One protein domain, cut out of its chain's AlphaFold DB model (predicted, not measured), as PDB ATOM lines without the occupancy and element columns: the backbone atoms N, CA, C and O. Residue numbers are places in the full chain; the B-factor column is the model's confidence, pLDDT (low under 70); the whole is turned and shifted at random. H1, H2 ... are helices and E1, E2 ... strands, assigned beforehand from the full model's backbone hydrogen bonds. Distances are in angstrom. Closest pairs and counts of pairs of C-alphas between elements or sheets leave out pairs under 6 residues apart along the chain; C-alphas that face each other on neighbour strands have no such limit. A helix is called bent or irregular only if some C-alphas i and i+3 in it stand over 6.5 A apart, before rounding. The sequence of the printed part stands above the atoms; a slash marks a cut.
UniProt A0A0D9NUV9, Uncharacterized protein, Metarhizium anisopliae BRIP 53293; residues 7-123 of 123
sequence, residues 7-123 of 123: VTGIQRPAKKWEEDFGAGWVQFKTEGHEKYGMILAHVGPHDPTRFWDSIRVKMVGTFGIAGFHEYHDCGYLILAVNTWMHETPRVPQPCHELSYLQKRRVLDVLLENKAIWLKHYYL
ATOM      1  N   VAL A   7      46.736  23.178  35.522       82.38
ATOM      2  CA  VAL A   7      45.921  23.976  36.441       82.38
ATOM      3  C   VAL A   7      46.289  25.440  36.230       82.38
ATOM      4  O   VAL A   7      47.452  25.816  36.414       82.38
ATOM      5  N   THR A   8      45.318  26.248  35.811       83.50
ATOM      6  CA  THR A   8      45.545  27.631  35.347       83.50
ATOM      7  C   THR A   8      44.943  28.686  36.268       83.50
ATOM      8  O   THR A   8      45.282  29.862  36.170       83.50
ATOM      9  N   GLY A   9      44.074  28.288  37.197       87.88
ATOM     10  CA  GLY A   9      43.465  29.202  38.156       87.88
ATOM     11  C   GLY A   9      42.388  28.531  38.993       87.88
ATOM     12  O   GLY A   9      42.274  27.304  39.024       87.88
ATOM     13  N   ILE A  10      41.566  29.354  39.639       90.88
ATOM     14  CA  ILE A  10      40.412  28.906  40.420       90.88
ATOM     15  C   ILE A  10      39.120  29.578  39.956       90.88
ATOM     16  O   ILE A  10      39.119  30.635  39.320       90.88
ATOM     17  N   GLN A  11      38.004  28.956  40.297       90.19
ATOM     18  CA  GLN A  11      36.651  29.452  40.117       90.19
ATOM     19  C   GLN A  11      35.752  28.946  41.246       90.19
ATOM     20  O   GLN A  11      36.130  28.067  42.024       90.19
ATOM     21  N   ARG A  12      34.545  29.508  41.340       87.06
ATOM     22  CA  ARG A  12      33.530  28.963  42.241       87.06
ATOM     23  C   ARG A  12      32.987  27.652  41.661       87.06
ATOM     24  O   ARG A  12      32.760  27.598  40.449       87.06
ATOM     25  N   PRO A  13      32.790  26.614  42.487       86.75
ATOM     26  CA  PRO A  13      32.117  25.404  42.045       86.75
ATOM     27  C   PRO A  13      30.652  25.694  41.707       86.75
ATOM     28  O   PRO A  13      30.103  26.748  42.040       86.75
ATOM     29  N   ALA A  14      29.994  24.737  41.054       84.75
ATOM     30  CA  ALA A  14      28.549  24.797  40.874       84.75
ATOM     31  C   ALA A  14      27.850  24.880  42.242       84.75
ATOM     32  O   ALA A  14      28.199  24.133  43.150       84.75
ATOM     33  N   LYS A  15      26.823  25.732  42.372       84.12
ATOM     34  CA  LYS A  15      26.090  25.954  43.636       84.12
ATOM     35  C   LYS A  15      25.622  24.654  44.303       84.12
ATOM     36  O   LYS A  15      25.722  24.506  45.514       84.12
ATOM     37  N   LYS A  16      25.187  23.688  43.490       83.75
ATOM     38  CA  LYS A  16      24.777  22.357  43.948       83.75
ATOM     39  C   LYS A  16      25.868  21.643  44.758       83.75
ATOM     40  O   LYS A  16      25.551  20.926  45.692       83.75
ATOM     41  N   TRP A  17      27.143  21.857  44.428       85.25
ATOM     42  CA  TRP A  17      28.256  21.282  45.181       85.25
ATOM     43  C   TRP A  17      28.280  21.777  46.626       85.25
ATOM     44  O   TRP A  17      28.451  20.981  47.541       85.25
ATOM     45  N   GLU A  18      28.069  23.077  46.835       85.94
ATOM     46  CA  GLU A  18      28.041  23.655  48.180       85.94
ATOM     47  C   GLU A  18      26.800  23.205  48.965       85.94
ATOM     48  O   GLU A  18      26.881  22.938  50.162       85.94
ATOM     49  N   GLU A  19      25.657  23.068  48.290       87.88
ATOM     50  CA  GLU A  19      24.426  22.527  48.885       87.88
ATOM     51  C   GLU A  19      24.597  21.054  49.286       87.88
ATOM     52  O   GLU A  19      24.121  20.630  50.340       87.88
ATOM     53  N   ASP A  20      25.306  20.273  48.468       85.69
ATOM     54  CA  ASP A  20      25.491  18.852  48.713       85.69
ATOM     55  C   ASP A  20      26.607  18.547  49.718       85.69
ATOM     56  O   ASP A  20      26.451  17.632  50.529       85.69
ATOM     57  N   PHE A  21      27.708  19.290  49.699       88.38
ATOM     58  CA  PHE A  21      28.926  18.948  50.438       88.38
ATOM     59  C   PHE A  21      29.416  20.063  51.369       88.38
ATOM     60  O   PHE A  21      30.545  20.000  51.850       88.38
ATOM     61  N   GLY A  22      28.579  21.065  51.647       87.25
ATOM     62  CA  GLY A  22      28.898  22.193  52.522       87.25
ATOM     63  C   GLY A  22      29.613  23.336  51.800       87.25
ATOM     64  O   GLY A  22      30.093  23.179  50.684       87.25
ATOM     65  N   ALA A  23      29.676  24.508  52.430       88.38
ATOM     66  CA  ALA A  23      30.345  25.686  51.872       88.38
ATOM     67  C   ALA A  23      31.882  25.601  51.978       88.38
ATOM     68  O   ALA A  23      32.418  24.745  52.674       88.38
ATOM     69  N   GLY A  24      32.589  26.534  51.332       89.56
ATOM     70  CA  GLY A  24      34.043  26.673  51.475       89.56
ATOM     71  C   GLY A  24      34.858  25.941  50.412       89.56
ATOM     72  O   GLY A  24      35.996  25.570  50.678       89.56
ATOM     73  N   TRP A  25      34.306  25.726  49.218       92.06
ATOM     74  CA  TRP A  25      34.969  24.998  48.136       92.06
ATOM     75  C   TRP A  25      35.462  25.917  47.024       92.06
ATOM     76  O   TRP A  25      34.716  26.713  46.470       92.06
ATOM     77  N   VAL A  26      36.698  25.729  46.584       92.75
ATOM     78  CA  VAL A  26      37.188  26.310  45.331       92.75
ATOM     79  C   VAL A  26      37.349  25.216  44.297       92.75
ATOM     80  O   VAL A  26      37.878  24.149  44.596       92.75
ATOM     81  N   GLN A  27      36.904  25.478  43.073       91.94
ATOM     82  CA  GLN A  27      37.129  24.594  41.939       91.94
ATOM     83  C   GLN A  27      38.317  25.108  41.134       91.94
ATOM     84  O   GLN A  27      38.414  26.301  40.852       91.94
ATOM     85  N   PHE A  28      39.207  24.218  40.722       91.00
ATOM     86  CA  PHE A  28      40.322  24.586  39.860       91.00
ATOM     87  C   PHE A  28      39.887  24.645  38.396       91.00
ATOM     88  O   PHE A  28      39.125  23.801  37.922       91.00
ATOM     89  N   LYS A  29      40.401  25.645  37.676       88.25
ATOM     90  CA  LYS A  29      40.355  25.700  36.214       88.25
ATOM     91  C   LYS A  29      41.450  24.796  35.678       88.25
ATOM     92  O   LYS A  29      42.616  24.959  36.052       88.25
ATOM     93  N   THR A  30      41.070  23.845  34.842       83.88
ATOM     94  CA  THR A  30      41.981  22.831  34.330       83.88
ATOM     95  C   THR A  30      41.897  22.765  32.816       83.88
ATOM     96  O   THR A  30      40.812  22.645  32.283       83.88
ATOM     97  N   GLU A  31      43.020  22.796  32.107       77.62
ATOM     98  CA  GLU A  31      43.055  22.569  30.659       77.62
ATOM     99  C   GLU A  31      43.396  21.103  30.379       77.62
ATOM    100  O   GLU A  31      44.268  20.522  31.027       77.62
ATOM    101  N   GLY A  32      42.688  20.470  29.440       66.69
ATOM    102  CA  GLY A  32      42.873  19.049  29.107       66.69
ATOM    103  C   GLY A  32      42.241  18.058  30.100       66.69
ATOM    104  O   GLY A  32      42.126  16.880  29.774       66.69
ATOM    105  N   HIS A  33      41.770  18.527  31.263       64.81
ATOM    106  CA  HIS A  33      41.009  17.739  32.250       64.81
ATOM    107  C   HIS A  33      39.496  18.038  32.222       64.81
ATOM    108  O   HIS A  33      38.717  17.309  32.832       64.81
ATOM    109  N   GLU A  34      39.065  19.074  31.489       57.31
ATOM    110  CA  GLU A  34      37.665  19.546  31.434       57.31
ATOM    111  C   GLU A  34      36.670  18.463  30.996       57.31
ATOM    112  O   GLU A  34      35.493  18.519  31.343       57.31
ATOM    113  N   LYS A  35      37.141  17.460  30.245       52.81
ATOM    114  CA  LYS A  35      36.320  16.339  29.776       52.81
ATOM    115  C   LYS A  35      36.168  15.194  30.786       52.81
ATOM    116  O   LYS A  35      35.269  14.385  30.598       52.81
ATOM    117  N   TYR A  36      37.006  15.110  31.825       58.59
ATOM    118  CA  TYR A  36      37.178  13.877  32.617       58.59
ATOM    119  C   TYR A  36      37.131  14.066  34.139       58.59
ATOM    120  O   TYR A  36      37.285  13.101  34.883       58.59
ATOM    121  N   GLY A  37      36.904  15.283  34.634       75.88
ATOM    122  CA  GLY A  37      36.700  15.499  36.061       75.88
ATOM    123  C   GLY A  37      36.967  16.916  36.531       75.88
ATOM    124  O   GLY A  37      37.413  17.783  35.780       75.88
ATOM    125  N   MET A  38      36.732  17.132  37.817       85.50
ATOM    126  CA  MET A  38      36.953  18.390  38.514       85.50
ATOM    127  C   MET A  38      37.954  18.203  39.652       85.50
ATOM    128  O   MET A  38      37.988  17.157  40.297       85.50
ATOM    129  N   ILE A  39      38.754  19.235  39.910       90.19
ATOM    130  CA  ILE A  39      39.600  19.310  41.102       90.19
ATOM    131  C   ILE A  39      39.023  20.402  41.997       90.19
ATOM    132  O   ILE A  39      38.675  21.485  41.514       90.19
ATOM    133  N   LEU A  40      38.908  20.115  43.287       92.50
ATOM    134  CA  LEU A  40      38.297  20.977  44.292       92.50
ATOM    135  C   LEU A  40      39.184  21.043  45.529       92.50
ATOM    136  O   LEU A  40      39.673  20.007  45.958       92.50
ATOM    137  N   ALA A  41      39.337  22.212  46.142       93.88
ATOM    138  CA  ALA A  41      39.934  22.342  47.470       93.88
ATOM    139  C   ALA A  41      38.929  22.947  48.447       93.88
ATOM    140  O   ALA A  41      38.243  23.917  48.119       93.88
ATOM    141  N   HIS A  42      38.858  22.395  49.651       93.56
ATOM    142  CA  HIS A  42      38.132  22.998  50.753       93.56
ATOM    143  C   HIS A  42      39.047  23.997  51.473       93.56
ATOM    144  O   HIS A  42      40.089  23.626  52.014       93.56
ATOM    145  N   VAL A  43      38.643  25.265  51.459       91.31
ATOM    146  CA  VAL A  43      39.334  26.427  52.044       91.31
ATOM    147  C   VAL A  43      38.559  27.041  53.219       91.31
ATOM    148  O   VAL A  43      38.890  28.132  53.692       91.31
ATOM    149  N   GLY A  44      37.496  26.370  53.672       85.31
ATOM    150  CA  GLY A  44      36.747  26.765  54.860       85.31
ATOM    151  C   GLY A  44      37.579  26.646  56.146       85.31
ATOM    152  O   GLY A  44      38.632  26.012  56.152       85.31
ATOM    153  N   PRO A  45      37.103  27.215  57.266       84.12
ATOM    154  CA  PRO A  45      37.851  27.281  58.527       84.12
ATOM    155  C   PRO A  45      37.949  25.935  59.268       84.12
ATOM    156  O   PRO A  45      38.510  25.866  60.360       84.12
ATOM    157  N   HIS A  46      37.348  24.876  58.724       85.56
ATOM    158  CA  HIS A  46      37.315  23.563  59.352       85.56
ATOM    159  C   HIS A  46      38.636  22.817  59.171       85.56
ATOM    160  O   HIS A  46      39.274  22.902  58.124       85.56
ATOM    161  N   ASP A  47      38.990  22.015  60.176       90.12
ATOM    162  CA  ASP A  47      40.058  21.030  60.045       90.12
ATOM    163  C   ASP A  47      39.757  20.079  58.862       90.12
ATOM    164  O   ASP A  47      38.673  19.483  58.836       90.12
ATOM    165  N   PRO A  48      40.675  19.923  57.887       91.62
ATOM    166  CA  PRO A  48      40.450  19.119  56.685       91.62
ATOM    167  C   PRO A  48      40.062  17.672  56.960       91.62
ATOM    168  O   PRO A  48      39.243  17.108  56.240       91.62
ATOM    169  N   THR A  49      40.659  17.063  57.985       92.31
ATOM    170  CA  THR A  49      40.429  15.659  58.335       92.31
ATOM    171  C   THR A  49      39.037  15.490  58.924       92.31
ATOM    172  O   THR A  49      38.254  14.680  58.437       92.31
ATOM    173  N   ARG A  50      38.673  16.329  59.901       93.00
ATOM    174  CA  ARG A  50      37.321  16.323  60.480       93.00
ATOM    175  C   ARG A  50      36.250  16.630  59.444       93.00
ATOM    176  O   ARG A  50      35.175  16.036  59.472       93.00
ATOM    177  N   PHE A  51      36.529  17.567  58.542       92.81
ATOM    178  CA  PHE A  51      35.601  17.901  57.476       92.81
ATOM    179  C   PHE A  51      35.434  16.732  56.500       92.81
ATOM    180  O   PHE A  51      34.300  16.367  56.189       92.81
ATOM    181  N   TRP A  52      36.528  16.077  56.096       94.56
ATOM    182  CA  TRP A  52      36.471  14.872  55.270       94.56
ATOM    183  C   TRP A  52      35.623  13.773  55.905       94.56
ATOM    184  O   TRP A  52      34.698  13.277  55.262       94.56
ATOM    185  N   ASP A  53      35.861  13.455  57.178       94.31
ATOM    186  CA  ASP A  53      35.096  12.435  57.902       94.31
ATOM    187  C   ASP A  53      33.587  12.730  57.895       94.31
ATOM    188  O   ASP A  53      32.773  11.812  57.788       94.31
ATOM    189  N   SER A  54      33.207  14.012  57.932       93.88
ATOM    190  CA  SER A  54      31.802  14.430  57.899       93.88
ATOM    191  C   SER A  54      31.121  14.246  56.535       93.88
ATOM    192  O   SER A  54      29.918  13.987  56.488       93.88
ATOM    193  N   ILE A  55      31.864  14.335  55.425       92.94
ATOM    194  CA  ILE A  55      31.303  14.263  54.062       92.94
ATOM    195  C   ILE A  55      31.594  12.939  53.344       92.94
ATOM    196  O   ILE A  55      30.934  12.629  52.349       92.94
ATOM    197  N   ARG A  56      32.547  12.135  53.833       92.81
ATOM    198  CA  ARG A  56      33.058  10.927  53.163       92.81
ATOM    199  C   ARG A  56      31.957   9.949  52.770       92.81
ATOM    200  O   ARG A  56      31.954   9.453  51.647       92.81
ATOM    201  N   VAL A  57      31.001   9.684  53.663       92.38
ATOM    202  CA  VAL A  57      29.887   8.757  53.384       92.38
ATOM    203  C   VAL A  57      29.041   9.259  52.212       92.38
ATOM    204  O   VAL A  57      28.699   8.482  51.321       92.38
ATOM    205  N   LYS A  58      28.754  10.565  52.165       90.62
ATOM    206  CA  LYS A  58      27.994  11.173  51.065       90.62
ATOM    207  C   LYS A  58      28.800  11.181  49.764       90.62
ATOM    208  O   LYS A  58      28.238  10.891  48.710       90.62
ATOM    209  N   MET A  59      30.105  11.444  49.828       89.06
ATOM    210  CA  MET A  59      31.010  11.382  48.674       89.06
ATOM    211  C   MET A  59      31.051   9.980  48.061       89.06
ATOM    212  O   MET A  59      30.835   9.831  46.861       89.06
ATOM    213  N   VAL A  60      31.219   8.943  48.888       89.12
ATOM    214  CA  VAL A  60      31.169   7.540  48.450       89.12
ATOM    215  C   VAL A  60      29.799   7.182  47.878       89.12
ATOM    216  O   VAL A  60      29.734   6.543  46.834       89.12
ATOM    217  N   GLY A  61      28.707   7.621  48.509       85.50
ATOM    218  CA  GLY A  61      27.356   7.396  47.991       85.50
ATOM    219  C   GLY A  61      27.080   8.094  46.654       85.50
ATOM    220  O   GLY A  61      26.324   7.569  45.841       85.50
ATOM    221  N   THR A  62      27.702   9.250  46.409       84.31
ATOM    222  CA  THR A  62      27.479  10.051  45.194       84.31
ATOM    223  C   THR A  62      28.351   9.591  44.031       84.31
ATOM    224  O   THR A  62      27.857   9.457  42.916       84.31
ATOM    225  N   PHE A  63      29.641   9.351  44.281       80.81
ATOM    226  CA  PHE A  63      30.633   9.096  43.232       80.81
ATOM    227  C   PHE A  63      31.095   7.636  43.154       80.81
ATOM    228  O   PHE A  63      31.678   7.222  42.154       80.81
ATOM    229  N   GLY A  64      30.825   6.834  44.186       83.31
ATOM    230  CA  GLY A  64      31.453   5.529  44.372       83.31
ATOM    231  C   GLY A  64      32.910   5.653  44.827       83.31
ATOM    232  O   GLY A  64      33.555   6.682  44.650       83.31
ATOM    233  N   ILE A  65      33.449   4.578  45.409       83.19
ATOM    234  CA  ILE A  65      34.810   4.561  45.985       83.19
ATOM    235  C   ILE A  65      35.890   4.851  44.929       83.19
ATOM    236  O   ILE A  65      36.896   5.470  45.241       83.19
ATOM    237  N   ALA A  66      35.679   4.425  43.682       81.31
ATOM    238  CA  ALA A  66      36.629   4.642  42.590       81.31
ATOM    239  C   ALA A  66      36.432   5.983  41.855       81.31
ATOM    240  O   ALA A  66      37.221   6.316  40.976       81.31
ATOM    241  N   GLY A  67      35.367   6.734  42.159       81.69
ATOM    242  CA  GLY A  67      34.996   7.944  41.421       81.69
ATOM    243  C   GLY A  67      35.723   9.211  41.870       81.69
ATOM    244  O   GLY A  67      35.536  10.267  41.265       81.69
ATOM    245  N   PHE A  68      36.542   9.132  42.920       87.94
ATOM    246  CA  PHE A  68      37.289  10.266  43.447       87.94
ATOM    247  C   PHE A  68      38.591   9.828  44.127       87.94
ATOM    248  O   PHE A  68      38.756   8.666  44.489       87.94
ATOM    249  N   HIS A  69      39.480  10.795  44.337       90.56
ATOM    250  CA  HIS A  69      40.632  10.694  45.221       90.56
ATOM    251  C   HIS A  69      40.699  11.917  46.127       90.56
ATOM    252  O   HIS A  69      40.720  13.055  45.648       90.56
ATOM    253  N   GLU A  70      40.766  11.679  47.429       91.56
ATOM    254  CA  GLU A  70      41.076  12.686  48.427       91.56
ATOM    255  C   GLU A  70      42.577  12.773  48.698       91.56
ATOM    256  O   GLU A  70      43.316  11.791  48.646       91.56
ATOM    257  N   TYR A  71      43.038  13.976  49.014       90.69
ATOM    258  CA  TYR A  71      44.361  14.198  49.565       90.69
ATOM    259  C   TYR A  71      44.335  15.368  50.540       90.69
ATOM    260  O   TYR A  71      43.655  16.374  50.335       90.69
ATOM    261  N   HIS A  72      45.089  15.206  51.621       90.75
ATOM    262  CA  HIS A  72      45.211  16.179  52.696       90.75
ATOM    263  C   HIS A  72      46.625  16.740  52.657       90.75
ATOM    264  O   HIS A  72      47.581  16.004  52.893       90.75
ATOM    265  N   ASP A  73      46.768  18.022  52.334       86.00
ATOM    266  CA  ASP A  73      48.084  18.654  52.248       86.00
ATOM    267  C   ASP A  73      48.013  20.127  52.652       86.00
ATOM    268  O   ASP A  73      47.039  20.821  52.360       86.00
ATOM    269  N   CYS A  74      49.043  20.598  53.356       85.81
ATOM    270  CA  CYS A  74      49.215  21.988  53.779       85.81
ATOM    271  C   CYS A  74      47.984  22.604  54.483       85.81
ATOM    272  O   CYS A  74      47.757  23.809  54.395       85.81
ATOM    273  N   GLY A  75      47.198  21.784  55.190       89.00
ATOM    274  CA  GLY A  75      45.983  22.220  55.886       89.00
ATOM    275  C   GLY A  75      44.752  22.375  54.990       89.00
ATOM    276  O   GLY A  75      43.780  22.989  55.418       89.00
ATOM    277  N   TYR A  76      44.758  21.795  53.789       91.69
ATOM    278  CA  TYR A  76      43.611  21.750  52.884       91.69
ATOM    279  C   TYR A  76      43.176  20.309  52.619       91.69
ATOM    280  O   TYR A  76      44.003  19.401  52.523       91.69
ATOM    281  N   LEU A  77      41.866  20.116  52.465       94.44
ATOM    282  CA  LEU A  77      41.309  18.919  51.842       94.44
ATOM    283  C   LEU A  77      41.186  19.211  50.356       94.44
ATOM    284  O   LEU A  77      40.557  20.199  49.976       94.44
ATOM    285  N   ILE A  78      41.745  18.349  49.522       93.62
ATOM    286  CA  ILE A  78      41.661  18.490  48.080       93.62
ATOM    287  C   ILE A  78      41.112  17.195  47.486       93.62
ATOM    288  O   ILE A  78      41.466  16.094  47.901       93.62
ATOM    289  N   LEU A  79      40.204  17.340  46.531       91.62
ATOM    290  CA  LEU A  79      39.502  16.255  45.870       91.62
ATOM    291  C   LEU A  79      39.761  16.327  44.370       91.62
ATOM    292  O   LEU A  79      39.556  17.371  43.751       91.62
ATOM    293  N   ALA A  80      40.166  15.209  43.781       89.75
ATOM    294  CA  ALA A  80      40.001  14.957  42.357       89.75
ATOM    295  C   ALA A  80      38.757  14.081  42.190       89.75
ATOM    296  O   ALA A  80      38.655  13.034  42.822       89.75
ATOM    297  N   VAL A  81      37.794  14.518  41.384       86.12
ATOM    298  CA  VAL A  81      36.511  13.829  41.201       86.12
ATOM    299  C   VAL A  81      36.270  13.631  39.719       86.12
ATOM    300  O   VAL A  81      36.375  14.579  38.941       86.12
ATOM    301  N   ASN A  82      35.904  12.418  39.316       81.00
ATOM    302  CA  ASN A  82      35.437  12.173  37.962       81.00
ATOM    303  C   ASN A  82      33.949  12.545  37.858       81.00
ATOM    304  O   ASN A  82      33.096  11.962  38.527       81.00
ATOM    305  N   THR A  83      33.630  13.543  37.036       69.00
ATOM    306  CA  THR A  83      32.260  14.056  36.858       69.00
ATOM    307  C   THR A  83      31.504  13.362  35.725       69.00
ATOM    308  O   THR A  83      30.322  13.636  35.518       69.00
ATOM    309  N   TRP A  84      32.158  12.475  34.971       61.38
ATOM    310  CA  TRP A  84      31.538  11.720  33.889       61.38
ATOM    311  C   TRP A  84      30.879  10.451  34.440       61.38
ATOM    312  O   TRP A  84      31.541   9.456  34.718       61.38
ATOM    313  N   MET A  85      29.555  10.485  34.607       50.94
ATOM    314  CA  MET A  85      28.769   9.313  35.024       50.94
ATOM    315  C   MET A  85      27.840   8.737  33.949       50.94
ATOM    316  O   MET A  85      27.149   7.756  34.227       50.94
ATOM    317  N   HIS A  86      27.801   9.275  32.728       41.81
ATOM    318  CA  HIS A  86      26.859   8.798  31.709       41.81
ATOM    319  C   HIS A  86      27.498   8.548  30.342       41.81
ATOM    320  O   HIS A  86      27.233   9.260  29.381       41.81
ATOM    321  N   GLU A  87      28.226   7.439  30.237       43.22
ATOM    322  CA  GLU A  87      28.124   6.589  29.050       43.22
ATOM    323  C   GLU A  87      27.609   5.226  29.511       43.22
ATOM    324  O   GLU A  87      28.148   4.605  30.421       43.22
ATOM    325  N   THR A  88      26.475   4.798  28.969       37.84
ATOM    326  CA  THR A  88      25.911   3.468  29.212       37.84
ATOM    327  C   THR A  88      26.877   2.421  28.631       37.84
ATOM    328  O   THR A  88      27.211   2.547  27.455       37.84
ATOM    329  N   PRO A  89      27.305   1.379  29.375       47.66
ATOM    330  CA  PRO A  89      26.881   0.992  30.719       47.66
ATOM    331  C   PRO A  89      27.615   1.761  31.830       47.66
ATOM    332  O   PRO A  89      28.787   2.085  31.692       47.66
ATOM    333  N   ARG A  90      26.905   1.985  32.953       52.31
ATOM    334  CA  ARG A  90      27.323   2.695  34.185       52.31
ATOM    335  C   ARG A  90      28.510   2.026  34.898       52.31
ATOM    336  O   ARG A  90      28.386   1.570  36.033       52.31
ATOM    337  N   VAL A  91      29.650   1.928  34.234       53.50
ATOM    338  CA  VAL A  91      30.911   1.566  34.867       53.50
ATOM    339  C   VAL A  91      31.455   2.854  35.481       53.50
ATOM    340  O   VAL A  91      31.654   3.818  34.739       53.50
ATOM    341  N   PRO A  92      31.667   2.924  36.808       53.50
ATOM    342  CA  PRO A  92      32.362   4.053  37.408       53.50
ATOM    343  C   PRO A  92      33.733   4.138  36.744       53.50
ATOM    344  O   PRO A  92      34.549   3.226  36.900       53.50
ATOM    345  N   GLN A  93      33.973   5.176  35.947       61.56
ATOM    346  CA  GLN A  93      35.303   5.371  35.397       61.56
ATOM    347  C   GLN A  93      36.226   5.736  36.561       61.56
ATOM    348  O   GLN A  93      35.935   6.712  37.264       61.56
ATOM    349  N   PRO A  94      37.301   4.965  36.798       69.75
ATOM    350  CA  PRO A  94      38.200   5.244  37.901       69.75
ATOM    351  C   PRO A  94      38.761   6.654  37.735       69.75
ATOM    352  O   PRO A  94      39.244   7.028  36.666       69.75
ATOM    353  N   CYS A  95      38.666   7.453  38.792       76.62
ATOM    354  CA  CYS A  95      39.445   8.669  38.887       76.62
ATOM    355  C   CYS A  95      40.911   8.256  39.040       76.62
ATOM    356  O   CYS A  95      41.213   7.293  39.738       76.62
ATOM    357  N   HIS A  96      41.822   8.945  38.361       77.88
ATOM    358  CA  HIS A  96      43.246   8.709  38.558       77.88
ATOM    359  C   HIS A  96      43.765   9.625  39.659       77.88
ATOM    360  O   HIS A  96      43.462  10.820  39.679       77.88
ATOM    361  N   GLU A  97      44.579   9.072  40.555       83.56
ATOM    362  CA  GLU A  97      45.269   9.876  41.551       83.56
ATOM    363  C   GLU A  97      46.185  10.895  40.862       83.56
ATOM    364  O   GLU A  97      46.880  10.596  39.886       83.56
ATOM    365  N   LEU A  98      46.203  12.117  41.393       84.25
ATOM    366  CA  LEU A  98      47.123  13.136  40.922       84.25
ATOM    367  C   LEU A  98      48.565  12.735  41.239       84.25
ATOM    368  O   LEU A  98      48.908  12.413  42.378       84.25
ATOM    369  N   SER A  99      49.440  12.834  40.242       86.25
ATOM    370  CA  SER A  99      50.879  12.698  40.459       86.25
ATOM    371  C   SER A  99      51.398  13.783  41.408       86.25
ATOM    372  O   SER A  99      50.797  14.849  41.562       86.25
ATOM    373  N   TYR A 100      52.567  13.547  42.003       86.06
ATOM    374  CA  TYR A 100      53.211  14.507  42.904       86.06
ATOM    375  C   TYR A 100      53.334  15.922  42.300       86.06
ATOM    376  O   TYR A 100      52.996  16.909  42.951       86.06
ATOM    377  N   LEU A 101      53.758  16.028  41.034       87.06
ATOM    378  CA  LEU A 101      53.902  17.320  40.351       87.06
ATOM    379  C   LEU A 101      52.553  18.023  40.148       87.06
ATOM    380  O   LEU A 101      52.470  19.242  40.288       87.06
ATOM    381  N   GLN A 102      51.490  17.265  39.869       86.69
ATOM    382  CA  GLN A 102      50.138  17.812  39.743       86.69
ATOM    383  C   GLN A 102      49.613  18.314  41.088       86.69
ATOM    384  O   GLN A 102      49.119  19.436  41.152       86.69
ATOM    385  N   LYS A 103      49.784  17.542  42.172       88.62
ATOM    386  CA  LYS A 103      49.412  17.967  43.533       88.62
ATOM    387  C   LYS A 103      50.108  19.274  43.918       88.62
ATOM    388  O   LYS A 103      49.459  20.205  44.385       88.62
ATOM    389  N   ARG A 104      51.410  19.383  43.640       89.31
ATOM    390  CA  ARG A 104      52.177  20.604  43.913       89.31
ATOM    391  C   ARG A 104      51.667  21.798  43.113       89.31
ATOM    392  O   ARG A 104      51.448  22.858  43.686       89.31
ATOM    393  N   ARG A 105      51.379  21.611  41.821       89.75
ATOM    394  CA  ARG A 105      50.825  22.682  40.983       89.75
ATOM    395  C   ARG A 105      49.448  23.151  41.461       89.75
ATOM    396  O   ARG A 105      49.167  24.343  41.399       89.75
ATOM    397  N   VAL A 106      48.602  22.238  41.940       91.19
ATOM    398  CA  VAL A 106      47.300  22.576  42.540       91.19
ATOM    399  C   VAL A 106      47.489  23.482  43.760       91.19
ATOM    400  O   VAL A 106      46.821  24.509  43.860       91.19
ATOM    401  N   LEU A 107      48.426  23.146  44.652       92.06
ATOM    402  CA  LEU A 107      48.741  23.967  45.824       92.06
ATOM    403  C   LEU A 107      49.308  25.338  45.444       92.06
ATOM    404  O   LEU A 107      48.856  26.344  45.987       92.06
ATOM    405  N   ASP A 108      50.237  25.395  44.487       92.56
ATOM    406  CA  ASP A 108      50.807  26.661  44.015       92.56
ATOM    407  C   ASP A 108      49.693  27.590  43.511       92.56
ATOM    408  O   ASP A 108      49.562  28.720  43.978       92.56
ATOM    409  N   VAL A 109      48.805  27.082  42.649       93.00
ATOM    410  CA  VAL A 109      47.673  27.859  42.123       93.00
ATOM    411  C   VAL A 109      46.702  28.266  43.235       93.00
ATOM    412  O   VAL A 109      46.191  29.387  43.226       93.00
ATOM    413  N   LEU A 110      46.445  27.392  44.211       92.75
ATOM    414  CA  LEU A 110      45.573  27.699  45.345       92.75
ATOM    415  C   LEU A 110      46.097  28.887  46.164       92.75
ATOM    416  O   LEU A 110      45.323  29.768  46.552       92.75
ATOM    417  N   LEU A 111      47.406  28.907  46.420       91.94
ATOM    418  CA  LEU A 111      48.075  29.935  47.213       91.94
ATOM    419  C   LEU A 111      48.260  31.238  46.427       91.94
ATOM    420  O   LEU A 111      47.986  32.309  46.969       91.94
ATOM    421  N   GLU A 112      48.630  31.160  45.145       94.06
ATOM    422  CA  GLU A 112      48.705  32.312  44.229       94.06
ATOM    423  C   GLU A 112      47.360  33.054  44.148       94.06
ATOM    424  O   GLU A 112      47.317  34.279  44.048       94.06
ATOM    425  N   ASN A 113      46.244  32.325  44.263       91.50
ATOM    426  CA  ASN A 113      44.893  32.875  44.174       91.50
ATOM    427  C   ASN A 113      44.225  33.100  45.544       91.50
ATOM    428  O   ASN A 113      43.003  33.270  45.616       91.50
ATOM    429  N   LYS A 114      45.002  33.158  46.637       90.00
ATOM    430  CA  LYS A 114      44.490  33.325  48.011       90.00
ATOM    431  C   LYS A 114      43.546  34.509  48.187       90.00
ATOM    432  O   LYS A 114      42.489  34.373  48.799       90.00
ATOM    433  N   ALA A 115      43.892  35.660  47.616       88.00
ATOM    434  CA  ALA A 115      43.065  36.861  47.713       88.00
ATOM    435  C   ALA A 115      41.663  36.674  47.099       88.00
ATOM    436  O   ALA A 115      40.686  37.226  47.605       88.00
ATOM    437  N   ILE A 116      41.553  35.874  46.032       85.88
ATOM    438  CA  ILE A 116      40.295  35.648  45.316       85.88
ATOM    439  C   ILE A 116      39.337  34.838  46.182       85.88
ATOM    440  O   ILE A 116      38.190  35.238  46.379       85.88
ATOM    441  N   TRP A 117      39.795  33.707  46.720       85.19
ATOM    442  CA  TRP A 117      38.909  32.853  47.504       85.19
ATOM    443  C   TRP A 117      38.665  33.383  48.916       85.19
ATOM    444  O   TRP A 117      37.568  33.190  49.432       85.19
ATOM    445  N   LEU A 118      39.594  34.141  49.511       85.31
ATOM    446  CA  LEU A 118      39.311  34.854  50.761       85.31
ATOM    447  C   LEU A 118      38.144  35.830  50.594       85.31
ATOM    448  O   LEU A 118      37.237  35.849  51.423       85.31
ATOM    449  N   LYS A 119      38.113  36.576  49.484       81.44
ATOM    450  CA  LYS A 119      36.996  37.474  49.165       81.44
ATOM    451  C   LYS A 119      35.670  36.736  48.982       81.44
ATOM    452  O   LYS A 119      34.620  37.338  49.131       81.44
ATOM    453  N   HIS A 120      35.693  35.458  48.617       73.69
ATOM    454  CA  HIS A 120      34.468  34.690  48.421       73.69
ATOM    455  C   HIS A 120      33.858  34.150  49.716       73.69
ATOM    456  O   HIS A 120      32.661  33.879  49.712       73.69
ATOM    457  N   TYR A 121      34.656  33.979  50.774       70.62
ATOM    458  CA  TYR A 121      34.233  33.284  51.996       70.62
ATOM    459  C   TYR A 121      34.346  34.117  53.278       70.62
ATOM    460  O   TYR A 121      33.794  33.714  54.298       70.62
ATOM    461  N   TYR A 122      35.039  35.259  53.246       64.31
ATOM    462  CA  TYR A 122      35.300  36.088  54.430       64.31
ATOM    463  C   TYR A 122      34.935  37.573  54.249       64.31
ATOM    464  O   TYR A 122      35.193  38.370  55.150       64.31
ATOM    465  N   LEU A 123      34.352  37.946  53.106       50.53
ATOM    466  CA  LEU A 123      33.822  39.282  52.800       50.53
ATOM    467  C   LEU A 123      32.401  39.150  52.252       50.53
ATOM    468  O   LEU A 123      31.584  40.041  52.567       50.53
TER     469      LEU A 123
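Overview. This is residues 7 to 123 of the 123 residues of an uncharacterized protein of Metarhizium anisopliae BRIP 53293 (UniProt A0A0D9NUV9). A strongly twisted five-stranded sheet curls round H3, while the kinked H2 covers E5 and E4 on the opposite face. These are three layers, helices on both faces of a sheet: H3 and H4 on one, H2 on the other; H1 lies off the sheet near H2, and residues 86 to 91 stick out. The printed part has 117 residues, with four named helices and five named strands in the order E1 H1 E2 E3 H2 E4 E5 H3 H4, class mixed; the sheet, E1 - E2 - E3 - E5 - E4, is antiparallel. It is compact, radius of gyration of the C-alphas 13.8 A, spanning 44 by 30 by 25 A.

Arrangement. Edge strand E1, residues 7 to 11, neighbours E2, residues 25 to 31, with N 11 and O 27 within hydrogen-bond range at 2.7 A. E2 and E3, residues 38 to 42, form a hairpin, with N 26 and O 41 at 2.8 A. E3 neighbours E5, residues 76 to 81, with N 40 and O 79 at 2.9 A. E5 and edge strand E4, residues 68 to 73, form a hairpin, with N 71 and O 78 at 2.9 A. H2, residues 48 to 63, is on the sheet, its height over the sheet 9.8 A; its closest C-alphas to E5 are Pro 48 and Leu 77, 4.9 A. E3, H2 and E4 form a split strand-helix-strand unit, two strands running the same way with E5 between them, its crossover right-handed. H3, residues 100 to 112, is on the opposite face from H2; its closest C-alphas to E1 are Val 109 and Gly 9, 5.9 A. H4, residues 114 to 121, is on the sheet, and meets H3 only through their link. H1, residues 15 to 21, is close to H2 but not clearly touching, closest C-alphas Phe 21 and Ile 55, 6.4 A. Every O i to N i+4 pair is within range in H1, H3 and H4; in H2, 10 of 12.

Along the chain. E1 begins at C-alpha 7 (45.921, 23.976, 36.441), and H4 ends at C-alpha 121 (34.233, 33.284, 51.996). E2 and H2 each measure 19.4 A, H3 18.4 A. H2 is irregular, C-alphas 54 and 57 being 7.5 A apart, with a kink of 55 degrees near residue 55.

Size, cuts and confidence. The C-alphas farthest apart, Pro 89 and Leu 123, are 44.7 A apart. The printed part has no cut; the link E5 to H3 is long, 18 residues. Mean pLDDT of the printed part is 82.5, under 70 at residues 32 to 36, 83 to 94 and 122 to 123.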